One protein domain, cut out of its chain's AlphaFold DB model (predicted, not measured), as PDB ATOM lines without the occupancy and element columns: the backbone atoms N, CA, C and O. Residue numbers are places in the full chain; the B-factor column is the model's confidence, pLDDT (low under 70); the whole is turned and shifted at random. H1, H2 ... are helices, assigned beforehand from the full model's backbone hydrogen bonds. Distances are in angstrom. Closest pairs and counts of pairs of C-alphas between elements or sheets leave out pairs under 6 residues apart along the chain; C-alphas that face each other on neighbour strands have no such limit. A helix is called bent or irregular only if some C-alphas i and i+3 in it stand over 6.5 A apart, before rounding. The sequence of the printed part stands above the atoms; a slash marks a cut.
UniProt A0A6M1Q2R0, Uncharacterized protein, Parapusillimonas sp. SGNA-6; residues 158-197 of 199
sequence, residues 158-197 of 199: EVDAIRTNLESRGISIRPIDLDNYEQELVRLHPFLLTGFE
ATOM      1  N   GLU A 158     167.935 134.773 209.287       91.31
ATOM      2  CA  GLU A 158     168.894 133.667 209.338       91.31
ATOM      3  C   GLU A 158     169.462 133.467 210.751       91.31
ATOM      4  O   GLU A 158     169.541 132.335 211.231       91.31
ATOM      5  N   VAL A 159     169.830 134.554 211.440       88.31
ATOM      6  CA  VAL A 159     170.332 134.497 212.822       88.31
ATOM      7  C   VAL A 159     169.236 134.003 213.768       88.31
ATOM      8  O   VAL A 159     169.501 133.160 214.630       88.31
ATOM      9  N   ASP A 160     167.998 134.462 213.580       89.69
ATOM     10  CA  ASP A 160     166.851 134.020 214.381       89.69
ATOM     11  C   ASP A 160     166.496 132.546 214.128       89.69
ATOM     12  O   ASP A 160     166.188 131.800 215.067       89.69
ATOM     13  N   ALA A 161     166.611 132.081 212.882       93.44
ATOM     14  CA  ALA A 161     166.432 130.675 212.534       93.44
ATOM     15  C   ALA A 161     167.505 129.782 213.183       93.44
ATOM     16  O   ALA A 161     167.175 128.725 213.732       93.44
ATOM     17  N   ILE A 162     168.774 130.214 213.184       93.31
ATOM     18  CA  ILE A 162     169.870 129.508 213.868       93.31
ATOM     19  C   ILE A 162     169.596 129.430 215.371       93.31
ATOM     20  O   ILE A 162     169.687 128.346 215.952       93.31
ATOM     21  N   ARG A 163     169.214 130.550 216.002       91.00
ATOM     22  CA  ARG A 163     168.849 130.587 217.426       91.00
ATOM     23  C   ARG A 163     167.742 129.581 217.738       91.00
ATOM     24  O   ARG A 163     167.923 128.733 218.607       91.00
ATOM     25  N   THR A 164     166.646 129.628 216.983       93.12
ATOM     26  CA  THR A 164     165.498 128.725 217.162       93.12
ATOM     27  C   THR A 164     165.908 127.257 217.018       93.12
ATOM     28  O   THR A 164     165.484 126.401 217.798       93.12
ATOM     29  N   ASN A 165     166.773 126.940 216.047       95.75
ATOM     30  CA  ASN A 165     167.280 125.582 215.861       95.75
ATOM     31  C   ASN A 165     168.099 125.100 217.069       95.75
ATOM     32  O   ASN A 165     167.876 123.985 217.546       95.75
ATOM     33  N   LEU A 166     169.012 125.927 217.580       96.19
ATOM     34  CA  LEU A 166     169.824 125.599 218.753       96.19
ATOM     35  C   LEU A 166     168.950 125.379 219.994       96.19
ATOM     36  O   LEU A 166     169.102 124.363 220.677       96.19
ATOM     37  N   GLU A 167     167.977 126.259 220.228       95.56
ATOM     38  CA  GLU A 167     167.030 126.148 221.342       95.56
ATOM     39  C   GLU A 167     166.198 124.860 221.256       95.56
ATOM     40  O   GLU A 167     166.059 124.148 222.250       95.56
ATOM     41  N   SER A 168     165.733 124.485 220.057       96.56
ATOM     42  CA  SER A 168     164.994 123.227 219.841       96.56
ATOM     43  C   SER A 168     165.815 121.967 220.161       96.56
ATOM     44  O   SER A 168     165.252 120.906 220.431       96.56
ATOM     45  N   ARG A 169     167.150 122.084 220.164       97.56
ATOM     46  CA  ARG A 169     168.106 121.026 220.521       97.56
ATOM     47  C   ARG A 169     168.552 121.095 221.986       97.56
ATOM     48  O   ARG A 169     169.439 120.341 222.381       97.56
ATOM     49  N   GLY A 170     167.962 121.988 222.784       97.00
ATOM     50  CA  GLY A 170     168.309 122.198 224.190       97.00
ATOM     51  C   GLY A 170     169.603 122.986 224.408       97.00
ATOM     52  O   GLY A 170     170.152 122.951 225.507       97.00
ATOM     53  N   ILE A 171     170.110 123.685 223.387       95.62
ATOM     54  CA  ILE A 171     171.322 124.506 223.485       95.62
ATOM     55  C   ILE A 171     170.920 125.943 223.822       95.62
ATOM     56  O   ILE A 171     170.211 126.594 223.058       95.62
ATOM     57  N   SER A 172     171.421 126.455 224.946       91.50
ATOM     58  CA  SER A 172     171.233 127.845 225.368       91.50
ATOM     59  C   SER A 172     172.538 128.634 225.270       91.50
ATOM     60  O   SER A 172     173.551 128.212 225.828       91.50
ATOM     61  N   ILE A 173     172.498 129.807 224.638       91.06
ATOM     62  CA  ILE A 173     173.616 130.761 224.614       91.06
ATOM     63  C   ILE A 173     173.315 131.879 225.610       91.06
ATOM     64  O   ILE A 173     172.263 132.514 225.537       91.06
ATOM     65  N   ARG A 174     174.244 132.132 226.531       91.94
ATOM     66  CA  ARG A 174     174.136 133.190 227.541       91.94
ATOM     67  C   ARG A 174     175.489 133.871 227.769       91.94
ATOM     68  O   ARG A 174     176.516 133.246 227.500       91.94
ATOM     69  N   PRO A 175     175.508 135.106 228.297       93.81
ATOM     70  CA  PRO A 175     176.732 135.707 228.813       93.81
ATOM     71  C   PRO A 175     177.345 134.868 229.942       93.81
ATOM     72  O   PRO A 175     176.640 134.135 230.649       93.81
ATOM     73  N   ILE A 176     178.658 135.011 230.125       95.06
ATOM     74  CA  ILE A 176     179.345 134.499 231.312       95.06
ATOM     75  C   ILE A 176     178.779 135.185 232.563       95.06
ATOM     76  O   ILE A 176     178.538 136.392 232.560       95.06
ATOM     77  N   ASP A 177     178.543 134.409 233.619       96.75
ATOM     78  CA  ASP A 177     178.130 134.945 234.916       96.75
ATOM     79  C   ASP A 177     179.366 135.468 235.656       96.75
ATOM     80  O   ASP A 177     180.158 134.695 236.197       96.75
ATOM     81  N   LEU A 178     179.556 136.787 235.631       97.19
ATOM     82  CA  LEU A 178     180.709 137.428 236.261       97.19
ATOM     83  C   LEU A 178     180.629 137.420 237.792       97.19
ATOM     84  O   LEU A 178     181.677 137.439 238.435       97.19
ATOM     85  N   ASP A 179     179.430 137.320 238.375       98.12
ATOM     86  CA  ASP A 179     179.264 137.232 239.831       98.12
ATOM     87  C   ASP A 179     179.713 135.858 240.359       98.12
ATOM     88  O   ASP A 179     180.133 135.730 241.508       98.12
ATOM     89  N   ASN A 180     179.688 134.832 239.499       97.06
ATOM     90  CA  ASN A 180     180.153 133.472 239.788       97.06
ATOM     91  C   ASN A 180     181.296 133.035 238.857       97.06
ATOM     92  O   ASN A 180     181.369 131.870 238.452       97.06
ATOM     93  N   TYR A 181     182.196 133.962 238.518       97.50
ATOM     94  CA  TYR A 181     183.238 133.764 237.509       97.50
ATOM     95  C   TYR A 181     184.088 132.501 237.728       97.50
ATOM     96  O   TYR A 181     184.272 131.714 236.802       97.50
ATOM     97  N   GLU A 182     184.551 132.241 238.956       97.81
ATOM     98  CA  GLU A 182     185.338 131.033 239.252       97.81
ATOM     99  C   GLU A 182     184.555 129.751 238.940       97.81
ATOM    100  O   GLU A 182     185.083 128.817 238.338       97.81
ATOM    101  N   GLN A 183     183.263 129.720 239.275       97.62
ATOM    102  CA  GLN A 183     182.410 128.568 239.006       97.62
ATOM    103  C   GLN A 183     182.089 128.422 237.511       97.62
ATOM    104  O   GLN A 183     181.844 127.307 237.044       97.62
ATOM    105  N   GLU A 184     182.051 129.514 236.743       96.75
ATOM    106  CA  GLU A 184     182.021 129.458 235.274       96.75
ATOM    107  C   GLU A 184     183.301 128.815 234.729       96.75
ATOM    108  O   GLU A 184     183.212 127.877 233.938       96.75
ATOM    109  N   LEU A 185     184.484 129.221 235.208       96.50
ATOM    110  CA  LEU A 185     185.759 128.628 234.785       96.50
ATOM    111  C   LEU A 185     185.862 127.138 235.133       96.50
ATOM    112  O   LEU A 185     186.267 126.347 234.284       96.50
ATOM    113  N   VAL A 186     185.436 126.732 236.334       97.06
ATOM    114  CA  VAL A 186     185.385 125.313 236.743       97.06
ATOM    115  C   VAL A 186     184.503 124.491 235.800       97.06
ATOM    116  O   VAL A 186     184.833 123.349 235.485       97.06
ATOM    117  N   ARG A 187     183.389 125.063 235.324       94.19
ATOM    118  CA  ARG A 187     182.493 124.411 234.357       94.19
ATOM    119  C   ARG A 187     183.094 124.363 232.951       94.19
ATOM    120  O   ARG A 187     182.955 123.347 232.276       94.19
ATOM    121  N   LEU A 188     183.762 125.432 232.522       94.81
ATOM    122  CA  LEU A 188     184.383 125.526 231.200       94.81
ATOM    123  C   LEU A 188     185.618 124.632 231.073       94.81
ATOM    124  O   LEU A 188     185.816 124.032 230.026       94.81
ATOM    125  N   HIS A 189     186.425 124.502 232.122       94.88
ATOM    126  CA  HIS A 189     187.695 123.777 232.085       94.88
ATOM    127  C   HIS A 189     187.612 122.358 231.478       94.88
ATOM    128  O   HIS A 189     188.304 122.109 230.491       94.88
ATOM    129  N   PRO A 190     186.765 121.425 231.966       95.75
ATOM    130  CA  PRO A 190     186.674 120.088 231.372       95.75
ATOM    131  C   PRO A 190     186.138 120.113 229.934       95.75
ATOM    132  O   PRO A 190     186.545 119.293 229.111       95.75
ATOM    133  N   PHE A 191     185.254 121.064 229.615       92.62
ATOM    134  CA  PHE A 191     184.753 121.258 228.257       92.62
ATOM    135  C   PHE A 191     185.868 121.707 227.309       92.62
ATOM    136  O   PHE A 191     185.977 121.156 226.222       92.62
ATOM    137  N   LEU A 192     186.722 122.645 227.726       94.12
ATOM    138  CA  LEU A 192     187.861 123.110 226.935       94.12
ATOM    139  C   LEU A 192     188.882 121.990 226.719       94.12
ATOM    140  O   LEU A 192     189.326 121.796 225.594       94.12
ATOM    141  N   LEU A 193     189.198 121.217 227.763       93.00
ATOM    142  CA  LEU A 193     190.108 120.076 227.636       93.00
ATOM    143  C   LEU A 193     189.592 119.034 226.644       93.00
ATOM    144  O   LEU A 193     190.379 118.507 225.877       93.00
ATOM    145  N   THR A 194     188.284 118.766 226.646       94.38
ATOM    146  CA  THR A 194     187.676 117.809 225.709       94.38
ATOM    147  C   THR A 194     187.574 118.398 224.301       94.38
ATOM    148  O   THR A 194     187.915 117.754 223.319       94.38
ATOM    149  N   GLY A 195     187.094 119.637 224.182       91.38
ATOM    150  CA  GLY A 195     186.823 120.285 222.898       91.38
ATOM    151  C   GLY A 195     188.078 120.650 222.107       91.38
ATOM    152  O   GLY A 195     187.998 120.794 220.891       91.38
ATOM    153  N   PHE A 196     189.220 120.779 222.785       87.12
ATOM    154  CA  PHE A 196     190.509 121.125 222.189       87.12
ATOM    155  C   PHE A 196     191.582 120.058 222.452       87.12
ATOM    156  O   PHE A 196     192.768 120.361 222.403       87.12
ATOM    157  N   GLU A 197     191.190 118.809 222.723       87.69
ATOM    158  CA  GLU A 197     192.139 117.715 223.005       87.69
ATOM    159  C   GLU A 197     193.059 117.374 221.822       87.69
ATOM    160  O   GLU A 197     194.137 116.822 222.018       87.69
TER     161      GLU A 197
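Overview. This is residues 158 to 197 of the 199 residues of an uncharacterized protein of Parapusillimonas sp. SGNA-6 (UniProt A0A6M1Q2R0). Two helices, H1 and H2, stand at the two ends of an open, flat shape, joined by one long link without a named element, residues 169 to 180, and with no packing of one helix on the other. The middle holds this link and no shared core. The printed part has 40 residues with two named helices, H1 then H2, and no named strand; the class is all helix. It is only just loose, close to extended, with a radius of gyration of the C-alphas of 13.1 A, and spans 33 by 29 by 15 A.

Along the chain. H1 is residues 158 to 168, 15.3 A from first to last C-alpha, and begins with C-alpha 158 at (168.894, 133.667, 209.338). Residues 169 to 180 follow. H2, the longest helix, is residues 181 to 195, 20.2 A from first to last C-alpha; it begins with C-alpha 181 at (183.238, 133.764, 237.509) and ends with C-alpha 195 at (186.823, 120.285, 222.898). H2 is irregular, but only just: C-alphas 187 and 190 are 6.7 A apart.

Arrangement. H1 and H2 are apart, with no C-alpha of the one within 8 A of the other. Residues 164 to 170, of which 164 to 168 belong to H1, stand free. Residues 186 to 197, of which 186 to 195 belong to H2, stand free too, as do residues 178 to 183, of which 181 to 183 belong to H2. In H1 every O i to N i+4 pair is within hydrogen-bond range; in H2, 9 of 11 are.

Size, cuts and confidence. The two C-alphas farthest apart, those of Glu 158 and Glu 182, are 34.2 A from each other. The printed part has no cut. The link from H1 to H2 is long, with 12 residues. The mean pLDDT of the printed part is 94.3, and no printed residue is under 70.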